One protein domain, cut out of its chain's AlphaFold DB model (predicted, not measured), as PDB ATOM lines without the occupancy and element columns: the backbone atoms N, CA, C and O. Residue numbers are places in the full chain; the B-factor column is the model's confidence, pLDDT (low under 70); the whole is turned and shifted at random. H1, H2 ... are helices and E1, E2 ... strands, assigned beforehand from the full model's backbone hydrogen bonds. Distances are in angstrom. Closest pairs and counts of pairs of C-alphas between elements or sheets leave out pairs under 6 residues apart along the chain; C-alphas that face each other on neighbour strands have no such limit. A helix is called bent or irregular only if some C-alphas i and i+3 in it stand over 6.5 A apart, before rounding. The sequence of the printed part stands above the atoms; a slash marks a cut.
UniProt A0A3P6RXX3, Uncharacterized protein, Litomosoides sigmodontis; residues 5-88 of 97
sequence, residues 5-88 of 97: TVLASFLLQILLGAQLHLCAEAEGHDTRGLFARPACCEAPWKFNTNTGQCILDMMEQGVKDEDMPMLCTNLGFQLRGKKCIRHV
ATOM      1  N   THR A   5    -278.681-349.695-235.304       47.28
ATOM      2  CA  THR A   5    -279.262-348.455-234.763       47.28
ATOM      3  C   THR A   5    -280.108-348.687-233.510       47.28
ATOM      4  O   THR A   5    -280.172-347.820-232.650       47.28
ATOM      5  N   VAL A   6    -280.716-349.870-233.366       51.88
ATOM      6  CA  VAL A   6    -281.609-350.168-232.234       51.88
ATOM      7  C   VAL A   6    -280.818-350.314-230.928       51.88
ATOM      8  O   VAL A   6    -281.208-349.754-229.911       51.88
ATOM      9  N   LEU A   7    -279.659-350.980-230.960       51.19
ATOM     10  CA  LEU A   7    -278.820-351.198-229.770       51.19
ATOM     11  C   LEU A   7    -278.277-349.890-229.167       51.19
ATOM     12  O   LEU A   7    -278.142-349.795-227.950       51.19
ATOM     13  N   ALA A   8    -278.013-348.875-229.996       51.66
ATOM     14  CA  ALA A   8    -277.535-347.575-229.526       51.66
ATOM     15  C   ALA A   8    -278.613-346.812-228.733       51.66
ATOM     16  O   ALA A   8    -278.313-346.244-227.685       51.66
ATOM     17  N   SER A   9    -279.874-346.857-229.179       53.00
ATOM     18  CA  SER A   9    -280.988-346.205-228.476       53.00
ATOM     19  C   SER A   9    -281.283-346.846-227.118       53.00
ATOM     20  O   SER A   9    -281.558-346.135-226.156       53.00
ATOM     21  N   PHE A  10    -281.186-348.176-227.016       53.72
ATOM     22  CA  PHE A  10    -281.400-348.883-225.748       53.72
ATOM     23  C   PHE A  10    -280.310-348.571-224.713       53.72
ATOM     24  O   PHE A  10    -280.624-348.371-223.543       53.72
ATOM     25  N   LEU A  11    -279.043-348.455-225.128       55.03
ATOM     26  CA  LEU A  11    -277.953-348.061-224.225       55.03
ATOM     27  C   LEU A  11    -278.115-346.623-223.715       55.03
ATOM     28  O   LEU A  11    -277.865-346.364-222.540       55.03
ATOM     29  N   LEU A  12    -278.596-345.711-224.567       54.84
ATOM     30  CA  LEU A  12    -278.896-344.336-224.166       54.84
ATOM     31  C   LEU A  12    -280.009-344.297-223.106       54.84
ATOM     32  O   LEU A  12    -279.865-343.633-222.086       54.84
ATOM     33  N   GLN A  13    -281.088-345.063-223.298       56.41
ATOM     34  CA  GLN A  13    -282.196-345.136-222.336       56.41
ATOM     35  C   GLN A  13    -281.773-345.735-220.985       56.41
ATOM     36  O   GLN A  13    -282.215-345.253-219.945       56.41
ATOM     37  N   ILE A  14    -280.884-346.737-220.978       54.72
ATOM     38  CA  ILE A  14    -280.353-347.333-219.741       54.72
ATOM     39  C   ILE A  14    -279.433-346.346-219.002       54.72
ATOM     40  O   ILE A  14    -279.537-346.214-217.782       54.72
ATOM     41  N   LEU A  15    -278.586-345.600-219.722       54.94
ATOM     42  CA  LEU A  15    -277.739-344.551-219.138       54.94
ATOM     43  C   LEU A  15    -278.570-343.405-218.534       54.94
ATOM     44  O   LEU A  15    -278.282-342.974-217.419       54.94
ATOM     45  N   LEU A  16    -279.633-342.960-219.215       53.38
ATOM     46  CA  LEU A  16    -280.556-341.959-218.662       53.38
ATOM     47  C   LEU A  16    -281.341-342.506-217.453       53.38
ATOM     48  O   LEU A  16    -281.543-341.785-216.478       53.38
ATOM     49  N   GLY A  17    -281.742-343.783-217.473       56.56
ATOM     50  CA  GLY A  17    -282.447-344.439-216.366       56.56
ATOM     51  C   GLY A  17    -281.603-344.609-215.096       56.56
ATOM     52  O   GLY A  17    -282.121-344.472-213.984       56.56
ATOM     53  N   ALA A  18    -280.300-344.860-215.246       54.16
ATOM     54  CA  ALA A  18    -279.369-344.957-214.122       54.16
ATOM     55  C   ALA A  18    -279.158-343.595-213.437       54.16
ATOM     56  O   ALA A  18    -279.211-343.518-212.212       54.16
ATOM     57  N   GLN A  19    -279.024-342.500-214.199       54.16
ATOM     58  CA  GLN A  19    -278.897-341.146-213.634       54.16
ATOM     59  C   GLN A  19    -280.099-340.743-212.760       54.16
ATOM     60  O   GLN A  19    -279.938-340.015-211.781       54.16
ATOM     61  N   LEU A  20    -281.304-341.231-213.081       52.91
ATOM     62  CA  LEU A  20    -282.533-340.869-212.370       52.91
ATOM     63  C   LEU A  20    -282.598-341.402-210.932       52.91
ATOM     64  O   LEU A  20    -283.130-340.690-210.073       52.91
ATOM     65  N   HIS A  21    -282.042-342.596-210.681       52.22
ATOM     66  CA  HIS A  21    -281.990-343.225-209.355       52.22
ATOM     67  C   HIS A  21    -280.926-342.590-208.445       52.22
ATOM     68  O   HIS A  21    -281.158-342.466-207.248       52.22
ATOM     69  N   LEU A  22    -279.807-342.103-209.000       50.44
ATOM     70  CA  LEU A  22    -278.744-341.464-208.208       50.44
ATOM     71  C   LEU A  22    -279.125-340.085-207.633       50.44
ATOM     72  O   LEU A  22    -278.492-339.624-206.689       50.44
ATOM     73  N   CYS A  23    -280.155-339.413-208.156       55.16
ATOM     74  CA  CYS A  23    -280.580-338.108-207.627       55.16
ATOM     75  C   CYS A  23    -281.201-338.157-206.217       55.16
ATOM     76  O   CYS A  23    -281.475-337.094-205.665       55.16
ATOM     77  N   ALA A  24    -281.489-339.337-205.660       50.12
ATOM     78  CA  ALA A  24    -282.070-339.455-204.322       50.12
ATOM     79  C   ALA A  24    -281.046-339.226-203.188       50.12
ATOM     80  O   ALA A  24    -281.453-338.943-202.066       50.12
ATOM     81  N   GLU A  25    -279.740-339.307-203.476       48.84
ATOM     82  CA  GLU A  25    -278.657-339.283-202.473       48.84
ATOM     83  C   GLU A  25    -277.509-338.342-202.877       48.84
ATOM     84  O   GLU A  25    -276.331-338.689-202.834       48.84
ATOM     85  N   ALA A  26    -277.839-337.126-203.315       50.56
ATOM     86  CA  ALA A  26    -276.827-336.111-203.583       50.56
ATOM     87  C   ALA A  26    -276.431-335.403-202.277       50.56
ATOM     88  O   ALA A  26    -277.129-334.507-201.801       50.56
ATOM     89  N   GLU A  27    -275.309-335.823-201.697       50.75
ATOM     90  CA  GLU A  27    -274.706-335.189-200.524       50.75
ATOM     91  C   GLU A  27    -273.911-333.941-200.950       50.75
ATOM     92  O   GLU A  27    -273.040-334.009-201.819       50.75
ATOM     93  N   GLY A  28    -274.176-332.794-200.320       49.88
ATOM     94  CA  GLY A  28    -273.185-331.718-200.258       49.88
ATOM     95  C   GLY A  28    -273.752-330.304-200.183       49.88
ATOM     96  O   GLY A  28    -274.516-329.855-201.034       49.88
ATOM     97  N   HIS A  29    -273.296-329.569-199.177       47.09
ATOM     98  CA  HIS A  29    -273.396-328.121-199.091       47.09
ATOM     99  C   HIS A  29    -271.963-327.585-199.039       47.09
ATOM    100  O   HIS A  29    -271.156-328.072-198.248       47.09
ATOM    101  N   ASP A  30    -271.624-326.623-199.895       50.81
ATOM    102  CA  ASP A  30    -270.382-325.867-199.747       50.81
ATOM    103  C   ASP A  30    -270.531-324.946-198.525       50.81
ATOM    104  O   ASP A  30    -271.606-324.398-198.263       50.81
ATOM    105  N   THR A  31    -269.433-324.731-197.804       49.94
ATOM    106  CA  THR A  31    -269.263-323.824-196.652       49.94
ATOM    107  C   THR A  31    -269.830-322.408-196.845       49.94
ATOM    108  O   THR A  31    -269.960-321.648-195.889       49.94
ATOM    109  N   ARG A  32    -270.201-322.050-198.078       56.28
ATOM    110  CA  ARG A  32    -270.753-320.760-198.502       56.28
ATOM    111  C   ARG A  32    -272.281-320.698-198.568       56.28
ATOM    112  O   ARG A  32    -272.806-319.680-199.009       56.28
ATOM    113  N   GLY A  33    -273.001-321.749-198.178       56.03
ATOM    114  CA  GLY A  33    -274.465-321.755-198.283       56.03
ATOM    115  C   GLY A  33    -274.999-322.210-199.647       56.03
ATOM    116  O   GLY A  33    -276.146-321.925-199.983       56.03
ATOM    117  N   LEU A  34    -274.148-322.838-200.464       56.03
ATOM    118  CA  LEU A  34    -274.474-323.271-201.821       56.03
ATOM    119  C   LEU A  34    -274.654-324.783-201.864       56.03
ATOM    120  O   LEU A  34    -273.890-325.533-201.257       56.03
ATOM    121  N   PHE A  35    -275.622-325.236-202.652       63.56
ATOM    122  CA  PHE A  35    -275.791-326.653-202.935       63.56
ATOM    123  C   PHE A  35    -274.597-327.181-203.744       63.56
ATOM    124  O   PHE A  35    -274.211-326.576-204.748       63.56
ATOM    125  N   ALA A  36    -274.014-328.310-203.334       65.38
ATOM    126  CA  ALA A  36    -273.039-329.022-204.149       65.38
ATOM    127  C   ALA A  36    -273.740-329.625-205.369       65.38
ATOM    128  O   ALA A  36    -274.916-329.989-205.315       65.38
ATOM    129  N   ARG A  37    -273.021-329.714-206.491       67.31
ATOM    130  CA  ARG A  37    -273.580-330.255-207.732       67.31
ATOM    131  C   ARG A  37    -273.803-331.767-207.595       67.31
ATOM    132  O   ARG A  37    -272.816-332.485-207.452       67.31
ATOM    133  N   PRO A  38    -275.044-332.270-207.728       68.81
ATOM    134  CA  PRO A  38    -275.297-333.702-207.820       68.81
ATOM    135  C   PRO A  38    -274.646-334.284-209.073       68.81
ATOM    136  O   PRO A  38    -274.748-333.680-210.146       68.81
ATOM    137  N   ALA A  39    -274.115-335.503-208.982       69.50
ATOM    138  CA  ALA A  39    -273.649-336.258-210.153       69.50
ATOM    139  C   ALA A  39    -274.760-336.431-211.211       69.50
ATOM    140  O   ALA A  39    -274.513-336.419-212.412       69.50
ATOM    141  N   CYS A  40    -276.025-336.502-210.783       69.00
ATOM    142  CA  CYS A  40    -277.166-336.612-211.691       69.00
ATOM    143  C   CYS A  40    -277.527-335.308-212.433       69.00
ATOM    144  O   CYS A  40    -278.452-335.290-213.242       69.00
ATOM    145  N   CYS A  41    -276.808-334.216-212.164       77.75
ATOM    146  CA  CYS A  41    -276.992-332.918-212.810       77.75
ATOM    147  C   CYS A  41    -275.748-332.506-213.603       77.75
ATOM    148  O   CYS A  41    -275.462-331.317-213.771       77.75
ATOM    149  N   GLU A  42    -274.990-333.499-214.070       74.88
ATOM    150  CA  GLU A  42    -273.900-333.367-215.034       74.88
ATOM    151  C   GLU A  42    -274.410-333.110-216.457       74.88
ATOM    152  O   GLU A  42    -275.609-333.171-216.716       74.88
ATOM    153  N   ALA A  43    -273.515-332.751-217.383       75.25
ATOM    154  CA  ALA A  43    -273.900-332.450-218.764       75.25
ATOM    155  C   ALA A  43    -274.777-333.580-219.359       75.25
ATOM    156  O   ALA A  43    -274.466-334.754-219.153       75.25
ATOM    157  N   PRO A  44    -275.866-333.258-220.083       76.88
ATOM    158  CA  PRO A  44    -276.234-331.945-220.630       76.88
ATOM    159  C   PRO A  44    -276.976-331.003-219.657       76.88
ATOM    160  O   PRO A  44    -277.401-329.918-220.051       76.88
ATOM    161  N   TRP A  45    -277.131-331.378-218.388       84.75
ATOM    162  CA  TRP A  45    -277.864-330.604-217.389       84.75
ATOM    163  C   TRP A  45    -276.999-329.491-216.774       84.75
ATOM    164  O   TRP A  45    -275.814-329.669-216.477       84.75
ATOM    165  N   LYS A  46    -277.612-328.326-216.543       86.31
ATOM    166  CA  LYS A  46    -277.037-327.193-215.806       86.31
ATOM    167  C   LYS A  46    -277.594-327.201-214.383       86.31
ATOM    168  O   LYS A  46    -278.810-327.216-214.196       86.31
ATOM    169  N   PHE A  47    -276.712-327.188-213.386       85.00
ATOM    170  CA  PHE A  47    -277.108-327.146-211.981       85.00
ATOM    171  C   PHE A  47    -277.142-325.710-211.457       85.00
ATOM    172  O   PHE A  47    -276.162-324.976-211.579       85.00
ATOM    173  N   ASN A  48    -278.267-325.313-210.867       83.62
ATOM    174  CA  ASN A  48    -278.421-324.054-210.158       83.62
ATOM    175  C   ASN A  48    -278.197-324.289-208.660       83.62
ATOM    176  O   ASN A  48    -279.089-324.749-207.949       83.62
ATOM    177  N   THR A  49    -277.003-323.928-208.193       76.94
ATOM    178  CA  THR A  49    -276.563-324.077-206.799       76.94
ATOM    179  C   THR A  49    -277.326-323.186-205.818       76.94
ATOM    180  O   THR A  49    -277.273-323.443-204.622       76.94
ATOM    181  N   ASN A  50    -278.026-322.150-206.298       77.44
ATOM    182  CA  ASN A  50    -278.813-321.252-205.447       77.44
ATOM    183  C   ASN A  50    -280.197-321.831-205.132       77.44
ATOM    184  O   ASN A  50    -280.776-321.526-204.096       77.44
ATOM    185  N   THR A  51    -280.756-322.631-206.045       77.06
ATOM    186  CA  THR A  51    -282.132-323.148-205.940       77.06
ATOM    187  C   THR A  51    -282.214-324.668-205.844       77.06
ATOM    188  O   THR A  51    -283.308-325.199-205.671       77.06
ATOM    189  N   GLY A  52    -281.091-325.378-205.986       77.94
ATOM    190  CA  GLY A  52    -281.061-326.842-205.979       77.94
ATOM    191  C   GLY A  52    -281.771-327.436-207.198       77.94
ATOM    192  O   GLY A  52    -282.446-328.459-207.102       77.94
ATOM    193  N   GLN A  53    -281.687-326.759-208.348       84.50
ATOM    194  CA  GLN A  53    -282.393-327.155-209.569       84.50
ATOM    195  C   GLN A  53    -281.443-327.698-210.625       84.50
ATOM    196  O   GLN A  53    -280.406-327.106-210.914       84.50
ATOM    197  N   CYS A  54    -281.863-328.772-211.281       86.81
ATOM    198  CA  CYS A  54    -281.200-329.336-212.447       86.81
ATOM    199  C   CYS A  54    -282.030-329.012-213.682       86.81
ATOM    200  O   CYS A  54    -283.218-329.332-213.743       86.81
ATOM    201  N   ILE A  55    -281.410-328.315-214.629       90.31
ATOM    202  CA  ILE A  55    -282.079-327.648-215.742       90.31
ATOM    203  C   ILE A  55    -281.505-328.184-217.052       90.31
ATOM    204  O   ILE A  55    -280.307-328.044-217.294       90.31
ATOM    205  N   LEU A  56    -282.351-328.739-217.917       90.44
ATOM    206  CA  LEU A  56    -282.003-329.033-219.311       90.44
ATOM    207  C   LEU A  56    -282.704-328.061-220.228       90.44
ATOM    208  O   LEU A  56    -283.927-327.926-220.179       90.44
ATOM    209  N   ASP A  57    -281.919-327.406-221.073       91.19
ATOM    210  CA  ASP A  57    -282.445-326.606-222.163       91.19
ATOM    211  C   ASP A  57    -282.722-327.510-223.364       91.19
ATOM    212  O   ASP A  57    -281.801-328.031-223.991       91.19
ATOM    213  N   MET A  58    -284.003-327.733-223.654       87.81
ATOM    214  CA  MET A  58    -284.433-328.691-224.674       87.81
ATOM    215  C   MET A  58    -284.130-328.194-226.090       87.81
ATOM    216  O   MET A  58    -283.870-329.003-226.978       87.81
ATOM    217  N   MET A  59    -284.086-326.872-226.289       90.38
ATOM    218  CA  MET A  59    -283.704-326.274-227.568       90.38
ATOM    219  C   MET A  59    -282.212-326.465-227.838       90.38
ATOM    220  O   MET A  59    -281.845-326.826-228.954       90.38
ATOM    221  N   GLU A  60    -281.354-326.300-226.821       90.75
ATOM    222  CA  GLU A  60    -279.916-326.603-226.947       90.75
ATOM    223  C   GLU A  60    -279.663-328.083-227.293       90.75
ATOM    224  O   GLU A  60    -278.655-328.399-227.918       90.75
ATOM    225  N   GLN A  61    -280.584-328.987-226.937       85.56
ATOM    226  CA  GLN A  61    -280.511-330.407-227.311       85.56
ATOM    227  C   GLN A  61    -281.101-330.719-228.697       85.56
ATOM    228  O   GLN A  61    -281.097-331.876-229.116       85.56
ATOM    229  N   GLY A  62    -281.640-329.723-229.408       89.88
ATOM    230  CA  GLY A  62    -282.296-329.922-230.703       89.88
ATOM    231  C   GLY A  62    -283.652-330.631-230.616       89.88
ATOM    232  O   GLY A  62    -284.112-331.192-231.610       89.88
ATOM    233  N   VAL A  63    -284.296-330.629-229.445       89.19
ATOM    234  CA  VAL A  63    -285.632-331.207-229.266       89.19
ATOM    235  C   VAL A  63    -286.682-330.241-229.805       89.19
ATOM    236  O   VAL A  63    -286.639-329.042-229.534       89.19
ATOM    237  N   LYS A  64    -287.656-330.768-230.549       90.44
ATOM    238  CA  LYS A  64    -288.783-329.986-231.056       90.44
ATOM    239  C   LYS A  64    -289.802-329.709-229.963       90.44
ATOM    240  O   LYS A  64    -290.048-330.552-229.106       90.44
ATOM    241  N   ASP A  65    -290.469-328.567-230.074       89.38
ATOM    242  CA  ASP A  65    -291.502-328.110-229.140       89.38
ATOM    243  C   ASP A  65    -292.584-329.153-228.836       89.38
ATOM    244  O   ASP A  65    -292.997-329.283-227.685       89.38
ATOM    245  N   GLU A  66    -293.015-329.904-229.851       91.44
ATOM    246  CA  GLU A  66    -294.046-330.944-229.747       91.44
ATOM    247  C   GLU A  66    -293.625-332.137-228.872       91.44
ATOM    248  O   GLU A  66    -294.457-332.719-228.177       91.44
ATOM    249  N   ASP A  67    -292.326-332.443-228.828       90.19
ATOM    250  CA  ASP A  67    -291.776-333.586-228.097       90.19
ATOM    251  C   ASP A  67    -291.370-333.225-226.656       90.19
ATOM    252  O   ASP A  67    -291.260-334.102-225.790       90.19
ATOM    253  N   MET A  68    -291.152-331.935-226.363       91.25
ATOM    254  CA  MET A  68    -290.643-331.473-225.063       91.25
ATOM    255  C   MET A  68    -291.504-331.903-223.863       91.25
ATOM    256  O   MET A  68    -290.921-332.366-222.879       91.25
ATOM    257  N   PRO A  69    -292.852-331.785-223.882       90.81
ATOM    258  CA  PRO A  69    -293.672-332.125-222.718       90.81
ATOM    259  C   PRO A  69    -293.573-333.605-222.352       90.81
ATOM    260  O   PRO A  69    -293.406-333.947-221.178       90.81
ATOM    261  N   MET A  70    -293.626-334.477-223.362       89.00
ATOM    262  CA  MET A  70    -293.508-335.921-223.177       89.00
ATOM    263  C   MET A  70    -292.120-336.281-222.638       89.00
ATOM    264  O   MET A  70    -292.012-337.035-221.672       89.00
ATOM    265  N   LEU A  71    -291.060-335.708-223.213       86.44
ATOM    266  CA  LEU A  71    -289.689-335.987-222.793       86.44
ATOM    267  C   LEU A  71    -289.400-335.501-221.367       86.44
ATOM    268  O   LEU A  71    -288.870-336.277-220.578       86.44
ATOM    269  N   CYS A  72    -289.796-334.277-220.993       87.69
ATOM    270  CA  CYS A  72    -289.619-333.812-219.611       87.69
ATOM    271  C   CYS A  72    -290.371-334.709-218.619       87.69
ATOM    272  O   CYS A  72    -289.806-335.092-217.595       87.69
ATOM    273  N   THR A  73    -291.619-335.071-218.933       83.56
ATOM    274  CA  THR A  73    -292.460-335.892-218.048       83.56
ATOM    275  C   THR A  73    -291.876-337.290-217.858       83.56
ATOM    276  O   THR A  73    -291.771-337.753-216.725       83.56
ATOM    277  N   ASN A  74    -291.422-337.935-218.936       81.38
ATOM    278  CA  ASN A  74    -290.813-339.269-218.879       81.38
ATOM    279  C   ASN A  74    -289.502-339.297-218.082       81.38
ATOM    280  O   ASN A  74    -289.138-340.330-217.528       81.38
ATOM    281  N   LEU A  75    -288.804-338.164-218.004       77.31
ATOM    282  CA  LEU A  75    -287.612-338.010-217.175       77.31
ATOM    283  C   LEU A  75    -287.954-337.638-215.718       77.31
ATOM    284  O   LEU A  75    -287.057-337.552-214.885       77.31
ATOM    285  N   GLY A  76    -289.224-337.385-215.383       79.06
ATOM    286  CA  GLY A  76    -289.640-336.926-214.052       79.06
ATOM    287  C   GLY A  76    -289.317-335.450-213.773       79.06
ATOM    288  O   GLY A  76    -289.116-335.063-212.623       79.06
ATOM    289  N   PHE A  77    -289.243-334.624-214.819       84.81
ATOM    290  CA  PHE A  77    -288.971-333.185-214.748       84.81
ATOM    291  C   PHE A  77    -290.240-332.380-215.043       84.81
ATOM    292  O   PHE A  77    -291.126-332.803-215.783       84.81
ATOM    293  N   GLN A  78    -290.300-331.160-214.516       89.06
ATOM    294  CA  GLN A  78    -291.331-330.186-214.859       89.06
ATOM    295  C   GLN A  78    -290.883-329.364-216.069       89.06
ATOM    296  O   GLN A  78    -289.804-328.770-216.049       89.06
ATOM    297  N   LEU A  79    -291.716-329.283-217.107       90.12
ATOM    298  CA  LEU A  79    -291.481-328.370-218.225       90.12
ATOM    299  C   LEU A  79    -291.839-326.936-217.801       90.12
ATOM    300  O   LEU A  79    -292.971-326.659-217.407       90.12
ATOM    301  N   ARG A  80    -290.887-326.005-217.915       91.00
ATOM    302  CA  ARG A  80    -291.129-324.559-217.802       91.00
ATOM    303  C   ARG A  80    -290.544-323.844-219.013       91.00
ATOM    304  O   ARG A  80    -289.326-323.780-219.185       91.00
ATOM    305  N   GLY A  81    -291.413-323.294-219.859       90.06
ATOM    306  CA  GLY A  81    -290.999-322.732-221.144       90.06
ATOM    307  C   GLY A  81    -290.377-323.816-222.026       90.06
ATOM    308  O   GLY A  81    -291.053-324.777-222.371       90.06
ATOM    309  N   LYS A  82    -289.091-323.674-222.362       89.75
ATOM    310  CA  LYS A  82    -288.308-324.637-223.167       89.75
ATOM    311  C   LYS A  82    -287.335-325.484-222.339       89.75
ATOM    312  O   LYS A  82    -286.392-326.059-222.876       89.75
ATOM    313  N   LYS A  83    -287.517-325.514-221.015       91.44
ATOM    314  CA  LYS A  83    -286.580-326.141-220.077       91.44
ATOM    315  C   LYS A  83    -287.253-327.240-219.268       91.44
ATOM    316  O   LYS A  83    -288.317-327.003-218.697       91.44
ATOM    317  N   CYS A  84    -286.609-328.400-219.162       90.19
ATOM    318  CA  CYS A  84    -286.970-329.415-218.173       90.19
ATOM    319  C   CYS A  84    -286.256-329.098-216.855       90.19
ATOM    320  O   CYS A  84    -285.034-328.952-216.838       90.19
ATOM    321  N   ILE A  85    -287.001-329.000-215.754       89.75
ATOM    322  CA  ILE A  85    -286.473-328.650-214.430       89.75
ATOM    323  C   ILE A  85    -286.829-329.740-213.417       89.75
ATOM    324  O   ILE A  85    -287.998-330.092-213.265       89.75
ATOM    325  N   ARG A  86    -285.829-330.237-212.685       85.62
ATOM    326  CA  ARG A  86    -286.007-331.126-211.527       85.62
ATOM    327  C   ARG A  86    -285.401-330.468-210.304       85.62
ATOM    328  O   ARG A  86    -284.291-329.945-210.363       85.62
ATOM    329  N   HIS A  87    -286.143-330.504-209.209       78.56
ATOM    330  CA  HIS A  87    -285.623-330.136-207.900       78.56
ATOM    331  C   HIS A  87    -284.962-331.376-207.310       78.56
ATOM    332  O   HIS A  87    -285.570-332.447-207.298       78.56
ATOM    333  N   VAL A  88    -283.723-331.238-206.859       74.00
ATOM    334  CA  VAL A  88    -283.040-332.293-206.114       74.00
ATOM    335  C   VAL A  88    -283.194-332.001-204.625       74.00
ATOM    336  O   VAL A  88    -282.924-330.889-204.174       74.00
TER     337      VAL A  88
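Overview. This is residues 5 to 88 of the 97 residues of an uncharacterized protein of Litomosoides sigmodontis (UniProt A0A3P6RXX3). A small twisted sheet of four strands has the short helix H2 packed over E4 and E3, while the long helix H1 lies away from the sheet and its residues 5 to 15 stick out free. A long loop, residues 26 to 45, joins H1 to the sheet. The printed part has 84 residues, with two named helices and four named strands in the order H1 E1 E2 H2 E3 E4; the sheet order is E1 E2 E4 E3, antiparallel, and the class is mixed. It is compact by its radius of gyration of the C-alphas, 13.7 A, yet elongated, spanning 46 by 28 by 18 A.

Along the chain. H1, residues 5 to 25, starts at C-alpha 5 (-279.262, -348.455, -234.763) and is 33.6 A long; it is neither bent nor irregular, but only just: C-alphas 21 and 24 are 6.3 A apart. E1 is residues 46 to 48, and E2, residues 53 to 57, is 12.6 A long. H2, residues 68 to 74, measures 10.0 A. E3 is residues 78 to 80. E4, residues 83 to 87, is 12.9 A long and ends at C-alpha 87 (-285.623, -330.136, -207.900).

Arrangement. E1 and E2 form a hairpin, with N 46 and O 55 at 2.8 A. E2 and E4 are antiparallel at 165 degrees, with N 54 and O 86 at 2.8 A. E3 and E4 form a hairpin, with N 78 and O 85 at 2.8 A. H2 is on the sheet at a height of 8.6 A, over E4 and only just over E3, where 3 of its C-alphas fall; it runs along the strands, at 6 degrees to E4 on the local plane. The closest C-alphas of H2 and E4 are those of Cys 72 and Cys 84, 5.3 A. H1 is not on the sheet and is apart from H2. Every O i to N i+4 pair is within hydrogen-bond range in H2, and 11 of 17 in H1.

Size, cuts and confidence. The C-alphas of Thr 5 and Thr 31, the two farthest apart, are 46.5 A apart. The printed part has no cut, and the link from H1 to E1 is long. Residues 5 to 40 have pLDDT under 70.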